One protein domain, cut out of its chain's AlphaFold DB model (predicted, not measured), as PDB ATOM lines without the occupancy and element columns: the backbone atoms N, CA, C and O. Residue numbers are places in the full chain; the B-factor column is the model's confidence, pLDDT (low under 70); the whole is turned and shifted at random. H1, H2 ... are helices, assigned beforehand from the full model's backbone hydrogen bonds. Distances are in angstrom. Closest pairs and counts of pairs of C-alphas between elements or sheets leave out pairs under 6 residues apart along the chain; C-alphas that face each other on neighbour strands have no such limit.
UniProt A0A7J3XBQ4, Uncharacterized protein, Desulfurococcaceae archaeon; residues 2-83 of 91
ATOM      1  N   LYS A   2     -16.275 -27.848   5.595       68.31
ATOM      2  CA  LYS A   2     -16.411 -26.424   6.004       68.31
ATOM      3  C   LYS A   2     -15.736 -25.407   5.056       68.31
ATOM      4  O   LYS A   2     -16.247 -24.306   4.889       68.31
ATOM      5  N   SER A   3     -14.632 -25.771   4.399       80.62
ATOM      6  CA  SER A   3     -13.880 -24.890   3.487       80.62
ATOM      7  C   SER A   3     -14.622 -24.572   2.182       80.62
ATOM      8  O   SER A   3     -14.689 -23.412   1.785       80.62
ATOM      9  N   VAL A   4     -15.228 -25.582   1.545       89.94
ATOM     10  CA  VAL A   4     -15.982 -25.419   0.286       89.94
ATOM     11  C   VAL A   4     -17.216 -24.546   0.504       89.94
ATOM     12  O   VAL A   4     -17.449 -23.610  -0.255       89.94
ATOM     13  N   ARG A   5     -17.967 -24.792   1.587       90.19
ATOM     14  CA  ARG A   5     -19.131 -23.974   1.949       90.19
ATOM     15  C   ARG A   5     -18.750 -22.505   2.154       90.19
ATOM     16  O   ARG A   5     -19.384 -21.633   1.570       90.19
ATOM     17  N   ARG A   6     -17.665 -22.239   2.887       92.81
ATOM     18  CA  ARG A   6     -17.168 -20.876   3.130       92.81
ATOM     19  C   ARG A   6     -16.729 -20.170   1.843       92.81
ATOM     20  O   ARG A   6     -16.952 -18.972   1.692       92.81
ATOM     21  N   ALA A   7     -16.125 -20.896   0.899       92.25
ATOM     22  CA  ALA A   7     -15.760 -20.343  -0.405       92.25
ATOM     23  C   ALA A   7     -16.998 -19.962  -1.238       92.25
ATOM     24  O   ALA A   7     -17.018 -18.890  -1.846       92.25
ATOM     25  N   ILE A   8     -18.043 -20.798  -1.221       89.69
ATOM     26  CA  ILE A   8     -19.327 -20.513  -1.883       89.69
ATOM     27  C   ILE A   8     -19.999 -19.285  -1.258       89.69
ATOM     28  O   ILE A   8     -20.426 -18.394  -1.988       89.69
ATOM     29  N   GLU A   9     -20.047 -19.205   0.073       90.50
ATOM     30  CA  GLU A   9     -20.625 -18.068   0.803       90.50
ATOM     31  C   GLU A   9     -19.895 -16.759   0.470       90.50
ATOM     32  O   GLU A   9     -20.537 -15.790   0.069       90.50
ATOM     33  N   LYS A  10     -18.555 -16.753   0.509       94.06
ATOM     34  CA  LYS A  10     -17.741 -15.582   0.136       94.06
ATOM     35  C   LYS A  10     -17.985 -15.145  -1.311       94.06
ATOM     36  O   LYS A  10     -18.032 -13.951  -1.610       94.06
ATOM     37  N   HIS A  11     -18.129 -16.099  -2.232       91.19
ATOM     38  CA  HIS A  11     -18.433 -15.787  -3.626       91.19
ATOM     39  C   HIS A  11     -19.847 -15.210  -3.784       91.19
ATOM     40  O   HIS A  11     -20.031 -14.227  -4.501       91.19
ATOM     41  N   GLY A  12     -20.831 -15.775  -3.078       89.44
ATOM     42  CA  GLY A  12     -22.202 -15.267  -3.045       89.44
ATOM     43  C   GLY A  12     -22.289 -13.850  -2.479       89.44
ATOM     44  O   GLY A  12     -22.940 -12.992  -3.073       89.44
ATOM     45  N   GLU A  13     -21.576 -13.575  -1.388       91.81
ATOM     46  CA  GLU A  13     -21.478 -12.239  -0.800       91.81
ATOM     47  C   GLU A  13     -20.853 -11.238  -1.775       91.81
ATOM     48  O   GLU A  13     -21.399 -10.154  -1.977       91.81
ATOM     49  N   ARG A  14     -19.768 -11.619  -2.457       93.88
ATOM     50  CA  ARG A  14     -19.149 -10.767  -3.479       93.88
ATOM     51  C   ARG A  14     -20.126 -10.432  -4.606       93.88
ATOM     52  O   ARG A  14     -20.228  -9.270  -4.982       93.88
ATOM     53  N   ILE A  15     -20.853 -11.423  -5.127       92.25
ATOM     54  CA  ILE A  15     -21.869 -11.198  -6.167       92.25
ATOM     55  C   ILE A  15     -22.958 -10.252  -5.652       92.25
ATOM     56  O   ILE A  15     -23.362  -9.342  -6.373       92.25
ATOM     57  N   ARG A  16     -23.410 -10.436  -4.408       89.88
ATOM     58  CA  ARG A  16     -24.412  -9.570  -3.779       89.88
ATOM     59  C   ARG A  16     -23.924  -8.124  -3.694       89.88
ATOM     60  O   ARG A  16     -24.660  -7.230  -4.099       89.88
ATOM     61  N   ASN A  17     -22.702  -7.898  -3.227       93.25
ATOM     62  CA  ASN A  17     -22.148  -6.552  -3.072       93.25
ATOM     63  C   ASN A  17     -21.976  -5.863  -4.430       93.25
ATOM     64  O   ASN A  17     -22.410  -4.730  -4.595       93.25
ATOM     65  N   ILE A  18     -21.449  -6.582  -5.427       94.06
ATOM     66  CA  ILE A  18     -21.352  -6.079  -6.805       94.06
ATOM     67  C   ILE A  18     -22.741  -5.714  -7.341       94.06
ATOM     68  O   ILE A  18     -22.920  -4.658  -7.937       94.06
ATOM     69  N   SER A  19     -23.743  -6.565  -7.111       93.31
ATOM     70  CA  SER A  19     -25.100  -6.306  -7.594       93.31
ATOM     71  C   SER A  19     -25.732  -5.059  -6.990       93.31
ATOM     72  O   SER A  19     -26.443  -4.351  -7.694       93.31
ATOM     73  N   TRP A  20     -25.457  -4.785  -5.713       94.75
ATOM     74  CA  TRP A  20     -25.921  -3.577  -5.040       94.75
ATOM     75  C   TRP A  20     -25.226  -2.332  -5.578       94.75
ATOM     76  O   TRP A  20     -25.910  -1.377  -5.911       94.75
ATOM     77  N   ASP A  21     -23.902  -2.368  -5.738       96.12
ATOM     78  CA  ASP A  21     -23.135  -1.245  -6.295       96.12
ATOM     79  C   ASP A  21     -23.650  -0.841  -7.687       96.12
ATOM     80  O   ASP A  21     -23.946   0.327  -7.939       96.12
ATOM     81  N   TYR A  22     -23.864  -1.815  -8.578       96.25
ATOM     82  CA  TYR A  22     -24.458  -1.533  -9.887       96.25
ATOM     83  C   TYR A  22     -25.907  -1.048  -9.797       96.25
ATOM     84  O   TYR A  22     -26.287  -0.157 -10.552       96.25
ATOM     85  N   ALA A  23     -26.723  -1.617  -8.905       96.06
ATOM     86  CA  ALA A  23     -28.110  -1.191  -8.744       96.06
ATOM     87  C   ALA A  23     -28.209   0.265  -8.263       96.06
ATOM     88  O   ALA A  23     -29.002   1.015  -8.825       96.06
ATOM     89  N   HIS A  24     -27.367   0.673  -7.307       95.88
ATOM     90  CA  HIS A  24     -27.282   2.062  -6.855       95.88
ATOM     91  C   HIS A  24     -26.858   2.992  -7.987       95.88
ATOM     92  O   HIS A  24     -27.577   3.936  -8.279       95.88
ATOM     93  N   LYS A  25     -25.771   2.676  -8.703       97.19
ATOM     94  CA  LYS A  25     -25.303   3.489  -9.842       97.19
ATOM     95  C   LYS A  25     -26.367   3.667 -10.926       97.19
ATOM     96  O   LYS A  25     -26.500   4.743 -11.493       97.19
ATOM     97  N   ILE A  26     -27.121   2.609 -11.226       96.44
ATOM     98  CA  ILE A  26     -28.221   2.666 -12.197       96.44
ATOM     99  C   ILE A  26     -29.376   3.522 -11.664       96.44
ATOM    100  O   ILE A  26     -29.919   4.324 -12.417       96.44
ATOM    101  N   GLY A  27     -29.752   3.350 -10.394       95.00
ATOM    102  CA  GLY A  27     -30.795   4.152  -9.752       95.00
ATOM    103  C   GLY A  27     -30.468   5.641  -9.776       95.00
ATOM    104  O   GLY A  27     -31.302   6.442 -10.190       95.00
ATOM    105  N   ASP A  28     -29.230   5.972  -9.422       95.88
ATOM    106  CA  ASP A  28     -28.690   7.327  -9.392       95.88
ATOM    107  C   ASP A  28     -28.758   7.979 -10.780       95.88
ATOM    108  O   ASP A  28     -29.410   9.008 -10.965       95.88
ATOM    109  N   LEU A  29     -28.217   7.292 -11.794       96.25
ATOM    110  CA  LEU A  29     -28.241   7.747 -13.184       96.25
ATOM    111  C   LEU A  29     -29.669   7.952 -13.712       96.25
ATOM    112  O   LEU A  29     -29.944   8.926 -14.412       96.25
ATOM    113  N   ILE A  30     -30.591   7.033 -13.405       94.62
ATOM    114  CA  ILE A  30     -31.994   7.165 -13.819       94.62
ATOM    115  C   ILE A  30     -32.619   8.399 -13.170       94.62
ATOM    116  O   ILE A  30     -33.264   9.183 -13.863       94.62
ATOM    117  N   ALA A  31     -32.421   8.600 -11.869       92.19
ATOM    118  CA  ALA A  31     -33.001   9.737 -11.169       92.19
ATOM    119  C   ALA A  31     -32.427  11.080 -11.663       92.19
ATOM    120  O   ALA A  31     -33.180  12.041 -11.835       92.19
ATOM    121  N   GLU A  32     -31.131  11.139 -11.984       94.12
ATOM    122  CA  GLU A  32     -30.510  12.303 -12.630       94.12
ATOM    123  C   GLU A  32     -31.135  12.618 -13.994       94.12
ATOM    124  O   GLU A  32     -31.479  13.771 -14.270       94.12
ATOM    125  N   LEU A  33     -31.320  11.604 -14.846       93.75
ATOM    126  CA  LEU A  33     -31.962  11.777 -16.153       93.75
ATOM    127  C   LEU A  33     -33.394  12.296 -16.005       93.75
ATOM    128  O   LEU A  33     -33.819  13.181 -16.745       93.75
ATOM    129  N   VAL A  34     -34.128  11.777 -15.026       91.62
ATOM    130  CA  VAL A  34     -35.515  12.169 -14.765       91.62
ATOM    131  C   VAL A  34     -35.601  13.626 -14.326       91.62
ATOM    132  O   VAL A  34     -36.440  14.356 -14.852       91.62
ATOM    133  N   LEU A  35     -34.707  14.072 -13.438       90.44
ATOM    134  CA  LEU A  35     -34.599  15.480 -13.045       90.44
ATOM    135  C   LEU A  35     -34.256  16.367 -14.244       90.44
ATOM    136  O   LEU A  35     -34.946  17.352 -14.504       90.44
ATOM    137  N   LYS A  36     -33.224  15.988 -15.005       94.06
ATOM    138  CA  LYS A  36     -32.731  16.754 -16.157       94.06
ATOM    139  C   LYS A  36     -33.796  16.950 -17.234       94.06
ATOM    140  O   LYS A  36     -33.833  17.995 -17.878       94.06
ATOM    141  N   HIS A  37     -34.639  15.944 -17.440       93.12
ATOM    142  CA  HIS A  37     -35.651  15.941 -18.490       93.12
ATOM    143  C   HIS A  37     -37.076  16.160 -17.963       93.12
ATOM    144  O   HIS A  37     -38.021  15.981 -18.728       93.12
ATOM    145  N   SER A  38     -37.248  16.506 -16.676       87.00
ATOM    146  CA  SER A  38     -38.562  16.656 -16.015       87.00
ATOM    147  C   SER A  38     -39.536  15.514 -16.356       87.00
ATOM    148  O   SER A  38     -40.705  15.732 -16.670       87.00
ATOM    149  N   SER A  39     -39.015  14.288 -16.370       87.50
ATOM    150  CA  SER A  39     -39.725  13.087 -16.824       87.50
ATOM    151  C   SER A  39     -40.330  12.306 -15.649       87.50
ATOM    152  O   SER A  39     -40.251  12.727 -14.498       87.50
ATOM    153  N   ILE A  40     -40.948  11.155 -15.928       87.50
ATOM    154  CA  ILE A  40     -41.484  10.231 -14.917       87.50
ATOM    155  C   ILE A  40     -40.874   8.847 -15.142       87.50
ATOM    156  O   ILE A  40     -40.709   8.415 -16.283       87.50
ATOM    157  N   VAL A  41     -40.569   8.136 -14.054       87.88
ATOM    158  CA  VAL A  41     -40.144   6.732 -14.108       87.88
ATOM    159  C   VAL A  41     -41.356   5.809 -14.003       87.88
ATOM    160  O   VAL A  41     -42.207   5.954 -13.117       87.88
ATOM    161  N   VAL A  42     -41.405   4.821 -14.893       90.00
ATOM    162  CA  VAL A  42     -42.347   3.697 -14.855       90.00
ATOM    163  C   VAL A  42     -41.522   2.413 -14.806       90.00
ATOM    164  O   VAL A  42     -40.654   2.208 -15.652       90.00
ATOM    165  N   LEU A  43     -41.766   1.561 -13.810       91.38
ATOM    166  CA  LEU A  43     -41.128   0.250 -13.688       91.38
ATOM    167  C   LEU A  43     -42.140  -0.840 -14.045       91.38
ATOM    168  O   LEU A  43     -43.304  -0.753 -13.675       91.38
ATOM    169  N   GLU A  44     -41.697  -1.869 -14.764       91.12
ATOM    170  CA  GLU A  44     -42.552  -3.017 -15.076       91.12
ATOM    171  C   GLU A  44     -42.888  -3.831 -13.817       91.12
ATOM    172  O   GLU A  44     -42.039  -4.020 -12.941       91.12
ATOM    173  N   ASP A  45     -44.093  -4.399 -13.760       90.19
ATOM    174  CA  ASP A  45     -44.421  -5.430 -12.776       90.19
ATOM    175  C   ASP A  45     -43.701  -6.742 -13.139       90.19
ATOM    176  O   ASP A  45     -44.022  -7.428 -14.115       90.19
ATOM    177  N   LEU A  46     -42.705  -7.095 -12.323       89.69
ATOM    178  CA  LEU A  46     -41.889  -8.298 -12.477       89.69
ATOM    179  C   LEU A  46     -42.216  -9.373 -11.427       89.69
ATOM    180  O   LEU A  46     -41.475 -10.351 -11.296       89.69
ATOM    181  N   ASP A  47     -43.329  -9.258 -10.704       86.12
ATOM    182  CA  ASP A  47     -43.713 -10.182  -9.628       86.12
ATOM    183  C   ASP A  47     -43.887 -11.618 -10.142       86.12
ATOM    184  O   ASP A  47     -43.507 -12.602  -9.495       86.12
ATOM    185  N   LYS A  48     -44.388 -11.752 -11.374       86.19
ATOM    186  CA  LYS A  48     -44.636 -13.041 -12.036       86.19
ATOM    187  C   LYS A  48     -43.398 -13.633 -12.708       86.19
ATOM    188  O   LYS A  48     -43.448 -14.778 -13.168       86.19
ATOM    189  N   LEU A  49     -42.268 -12.916 -12.735       85.19
ATOM    190  CA  LEU A  49     -41.049 -13.365 -13.414       85.19
ATOM    191  C   LEU A  49     -40.533 -14.692 -12.829       85.19
ATOM    192  O   LEU A  49     -40.028 -15.542 -13.562       85.19
ATOM    193  N   ARG A  50     -40.734 -14.913 -11.521       77.19
ATOM    194  CA  ARG A  50     -40.372 -16.161 -10.825       77.19
ATOM    195  C   ARG A  50     -41.324 -17.321 -11.110       77.19
ATOM    196  O   ARG A  50     -40.884 -18.466 -11.168       77.19
ATOM    197  N   ASN A  51     -42.601 -17.024 -11.333       75.19
ATOM    198  CA  ASN A  51     -43.628 -18.034 -11.603       75.19
ATOM    199  C   ASN A  51     -43.468 -18.642 -13.004       75.19
ATOM    200  O   ASN A  51     -43.923 -19.754 -13.258       75.19
ATOM    201  N   ASN A  52     -42.753 -17.953 -13.899       70.12
ATOM    202  CA  ASN A  52     -42.439 -18.427 -15.243       70.12
ATOM    203  C   ASN A  52     -40.998 -18.961 -15.374       70.12
ATOM    204  O   ASN A  52     -40.301 -18.692 -16.355       70.12
ATOM    205  N   ALA A  53     -40.537 -19.761 -14.405       65.31
ATOM    206  CA  ALA A  53     -39.200 -20.374 -14.402       65.31
ATOM    207  C   ALA A  53     -38.974 -21.433 -15.511       65.31
ATOM    208  O   ALA A  53     -37.974 -22.154 -15.505       65.31
ATOM    209  N   LYS A  54     -39.866 -21.534 -16.504       71.75
ATOM    210  CA  LYS A  54     -39.743 -22.445 -17.654       71.75
ATOM    211  C   LYS A  54     -38.729 -21.965 -18.711       71.75
ATOM    212  O   LYS A  54     -38.539 -22.629 -19.720       71.75
ATOM    213  N   ARG A  55     -38.033 -20.842 -18.481       73.00
ATOM    214  CA  ARG A  55     -37.121 -20.181 -19.442       73.00
ATOM    215  C   ARG A  55     -35.684 -20.744 -19.488       73.00
ATOM    216  O   ARG A  55     -34.798 -20.149 -20.099       73.00
ATOM    217  N   GLY A  56     -35.443 -21.903 -18.869       85.00
ATOM    218  CA  GLY A  56     -34.185 -22.659 -18.952       85.00
ATOM    219  C   GLY A  56     -33.147 -22.343 -17.862       85.00
ATOM    220  O   GLY A  56     -33.174 -21.305 -17.199       85.00
ATOM    221  N   ARG A  57     -32.179 -23.256 -17.673       88.31
ATOM    222  CA  ARG A  57     -31.223 -23.242 -16.540       88.31
ATOM    223  C   ARG A  57     -30.385 -21.962 -16.449       88.31
ATOM    224  O   ARG A  57     -30.161 -21.452 -15.354       88.31
ATOM    225  N   ARG A  58     -29.920 -21.435 -17.590       87.94
ATOM    226  CA  ARG A  58     -29.088 -20.218 -17.647       87.94
ATOM    227  C   ARG A  58     -29.873 -18.978 -17.216       87.94
ATOM    228  O   ARG A  58     -29.345 -18.168 -16.458       87.94
ATOM    229  N   PHE A  59     -31.115 -18.846 -17.682       87.12
ATOM    230  CA  PHE A  59     -31.998 -17.751 -17.289       87.12
ATOM    231  C   PHE A  59     -32.334 -17.842 -15.801       87.12
ATOM    232  O   PHE A  59     -32.125 -16.879 -15.068       87.12
ATOM    233  N   ASN A  60     -32.731 -19.027 -15.332       87.12
ATOM    234  CA  ASN A  60     -33.079 -19.242 -13.929       87.12
ATOM    235  C   ASN A  60     -31.907 -18.941 -12.990       87.12
ATOM    236  O   ASN A  60     -32.115 -18.319 -11.959       87.12
ATOM    237  N   LYS A  61     -30.663 -19.272 -13.373       85.81
ATOM    238  CA  LYS A  61     -29.478 -18.897 -12.587       85.81
ATOM    239  C   LYS A  61     -29.361 -17.379 -12.404       85.81
ATOM    240  O   LYS A  61     -29.048 -16.940 -11.305       85.81
ATOM    241  N   LYS A  62     -29.626 -16.583 -13.449       86.31
ATOM    242  CA  LYS A  62     -29.651 -15.110 -13.351       86.31
ATOM    243  C   LYS A  62     -30.830 -14.631 -12.503       86.31
ATOM    244  O   LYS A  62     -30.664 -13.750 -11.668       86.31
ATOM    245  N   LEU A  63     -31.998 -15.246 -12.679       87.94
ATOM    246  CA  LEU A  63     -33.209 -14.922 -11.928       87.94
ATOM    247  C   LEU A  63     -33.034 -15.156 -10.420       87.94
ATOM    248  O   LEU A  63     -33.415 -14.300  -9.625       87.94
ATOM    249  N   THR A  64     -32.386 -16.258 -10.022       85.94
ATOM    250  CA  THR A  64     -32.047 -16.573  -8.622       85.94
ATOM    251  C   THR A  64     -31.169 -15.502  -7.979       85.94
ATOM    252  O   THR A  64     -31.232 -15.318  -6.768       85.94
ATOM    253  N   LEU A  65     -30.390 -14.754  -8.765       86.75
ATOM    254  CA  LEU A  65     -29.583 -13.666  -8.223       86.75
ATOM    255  C   LEU A  65     -30.415 -12.449  -7.817       86.75
ATOM    256  O   LEU A  65     -29.894 -11.648  -7.056       86.75
ATOM    257  N   TRP A  66     -31.672 -12.296  -8.259       89.38
ATOM    258  CA  TRP A  66     -32.575 -11.196  -7.861       89.38
ATOM    259  C   TRP A  66     -32.080  -9.783  -8.215       89.38
ATOM    260  O   TRP A  66     -32.398  -8.806  -7.542       89.38
ATOM    261  N   PHE A  67     -31.286  -9.649  -9.277       90.12
ATOM    262  CA  PHE A  67     -30.748  -8.341  -9.671       90.12
ATOM    263  C   PHE A  67     -31.859  -7.366 -10.073       90.12
ATOM    264  O   PHE A  67     -31.842  -6.233  -9.618       90.12
ATOM    265  N   TYR A  68     -32.869  -7.838 -10.812       90.38
ATOM    266  CA  TYR A  68     -34.003  -7.012 -11.245       90.38
ATOM    267  C   TYR A  68     -34.718  -6.326 -10.071       90.38
ATOM    268  O   TYR A  68     -34.953  -5.126 -10.128       90.38
ATOM    269  N   ARG A  69     -34.979  -7.047  -8.969       91.88
ATOM    270  CA  ARG A  69     -35.602  -6.460  -7.773       91.88
ATOM    271  C   ARG A  69     -34.726  -5.417  -7.097       91.88
ATOM    272  O   ARG A  69     -35.250  -4.410  -6.646       91.88
ATOM    273  N   ARG A  70     -33.412  -5.650  -7.011       93.88
ATOM    274  CA  ARG A  70     -32.492  -4.661  -6.426       93.88
ATOM    275  C   ARG A  70     -32.445  -3.398  -7.264       93.88
ATOM    276  O   ARG A  70     -32.510  -2.315  -6.709       93.88
ATOM    277  N   THR A  71     -32.394  -3.538  -8.586       94.88
ATOM    278  CA  THR A  71     -32.458  -2.392  -9.492       94.88
ATOM    279  C   THR A  71     -33.772  -1.630  -9.328       94.88
ATOM    280  O   THR A  71     -33.718  -0.422  -9.152       94.88
ATOM    281  N   GLN A  72     -34.928  -2.310  -9.304       94.31
ATOM    282  CA  GLN A  72     -36.225  -1.660  -9.049       94.31
ATOM    283  C   GLN A  72     -36.228  -0.903  -7.716       94.31
ATOM    284  O   GLN A  72     -36.572   0.273  -7.680       94.31
ATOM    285  N   PHE A  73     -35.759  -1.548  -6.645       94.19
ATOM    286  CA  PHE A  73     -35.660  -0.934  -5.323       94.19
ATOM    287  C   PHE A  73     -34.761   0.309  -5.315       94.19
ATOM    288  O   PHE A  73     -35.172   1.344  -4.804       94.19
ATOM    289  N   CYS A  74     -33.554   0.231  -5.884       95.69
ATOM    290  CA  CYS A  74     -32.635   1.369  -5.936       95.69
ATOM    291  C   CYS A  74     -33.215   2.514  -6.768       95.69
ATOM    292  O   CYS A  74     -33.150   3.654  -6.334       95.69
ATOM    293  N   VAL A  75     -33.828   2.231  -7.919       94.06
ATOM    294  CA  VAL A  75     -34.489   3.265  -8.731       94.06
ATOM    295  C   VAL A  75     -35.601   3.952  -7.941       94.06
ATOM    296  O   VAL A  75     -35.679   5.176  -7.929       94.06
ATOM    297  N   GLU A  76     -36.444   3.185  -7.246       92.19
ATOM    298  CA  GLU A  76     -37.503   3.757  -6.417       92.19
ATOM    299  C   GLU A  76     -36.961   4.586  -5.252       92.19
ATOM    300  O   GLU A  76     -37.509   5.651  -4.967       92.19
ATOM    301  N   TYR A  77     -35.916   4.092  -4.586       93.75
ATOM    302  CA  TYR A  77     -35.250   4.760  -3.473       93.75
ATOM    303  C   TYR A  77     -34.631   6.090  -3.917       93.75
ATOM    304  O   TYR A  77     -35.006   7.135  -3.397       93.75
ATOM    305  N   GLU A  78     -33.770   6.072  -4.936       92.75
ATOM    306  CA  GLU A  78     -33.068   7.264  -5.431       92.75
ATOM    307  C   GLU A  78     -34.033   8.322  -5.979       92.75
ATOM    308  O   GLU A  78     -33.789   9.525  -5.850       92.75
ATOM    309  N   ALA A  79     -35.150   7.885  -6.569       88.88
ATOM    310  CA  ALA A  79     -36.204   8.782  -7.014       88.88
ATOM    311  C   ALA A  79     -36.954   9.425  -5.834       88.88
ATOM    312  O   ALA A  79     -37.169  10.638  -5.842       88.88
ATOM    313  N   LYS A  80     -37.292   8.651  -4.791       88.88
ATOM    314  CA  LYS A  80     -37.930   9.172  -3.567       88.88
ATOM    315  C   LYS A  80     -37.036  10.171  -2.835       88.88
ATOM    316  O   LYS A  80     -37.528  11.232  -2.462       88.88
ATOM    317  N   GLU A  81     -35.745   9.875  -2.696       89.56
ATOM    318  CA  GLU A  81     -34.762  10.775  -2.071       89.56
ATOM    319  C   GLU A  81     -34.688  12.139  -2.782       89.56
ATOM    320  O   GLU A  81     -34.477  13.171  -2.154       89.56
ATOM    321  N   ARG A  82     -34.936  12.165  -4.097       88.94
ATOM    322  CA  ARG A  82     -34.962  13.387  -4.922       88.94
ATOM    323  C   ARG A  82     -36.348  14.026  -5.046       88.94
ATOM    324  O   ARG A  82     -36.520  14.957  -5.829       88.94
ATOM    325  N   GLY A  83     -37.345  13.526  -4.315       84.44
ATOM    326  CA  GLY A  83     -38.722  14.021  -4.378       84.44
ATOM    327  C   GLY A  83     -39.425  13.759  -5.716       84.44
ATOM    328  O   GLY A  83     -40.431  14.403  -6.021       84.44
TER     329      GLY A  83
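What this domain is: This is residues 2 to 83 of the 91 residues of an uncharacterized protein of Desulfurococcaceae archaeon (UniProt A0A7J3XBQ4). What is the main picture? One long helix, H1, makes the longest axis, and the shorter H3 packs on it at a steep tilt, while the long link of residues 37 to 56 folds back from the last residue of H1 to the short helix H2. Residues 2 to 11 of H1 stick out. What is it made of? The printed part has 82 residues with three named helices, H1, H2 and H3 in chain order, and no named strand; the class is all helix. How is it shaped? It is loose, with a radius of gyration of the C-alphas of 15.8 A, and flat, spanning 52 by 29 by 15 A.

How they stand to each other: What touches H1, residues 2 to 36? H3, residues 67 to 81, touches residues 19 to 31 of H1 alone; the closest C-alphas are those of Gly 27 and Val 75, 3.9 A apart. Their lines stand at a steep tilt of 43 degrees, and they run the same way. Where is H2, residues 57 to 64? It is apart from H1 and meets H3 only through their link. How are the helix backbones? In H1, H2 and H3 every O i to N i+4 pair is within hydrogen-bond range.

Where its parts are: Where does H1 run? It runs 51.2 A from C-alpha 2 at (-16.411, -26.424, 6.004) to C-alpha 36 at (-32.731, 16.754, -16.157). How long are the others? H2 measures 10.4 A from first to last C-alpha, and H3 measures 21.0 A, ending with C-alpha 81 at (-34.762, 10.775, -2.071).

The domain as a whole: How large is it? The two C-alphas farthest apart, those of Lys 2 and Ser 38, are 53.2 A apart. Is it unbroken? The printed part has no cut; the link from H1 to H2 is long, with 20 residues, and that from H2 to H3 is tight, with 2. Where is confidence low? Residues 2 and 53 are under 70 in pLDDT; the mean of the printed part is 89.4.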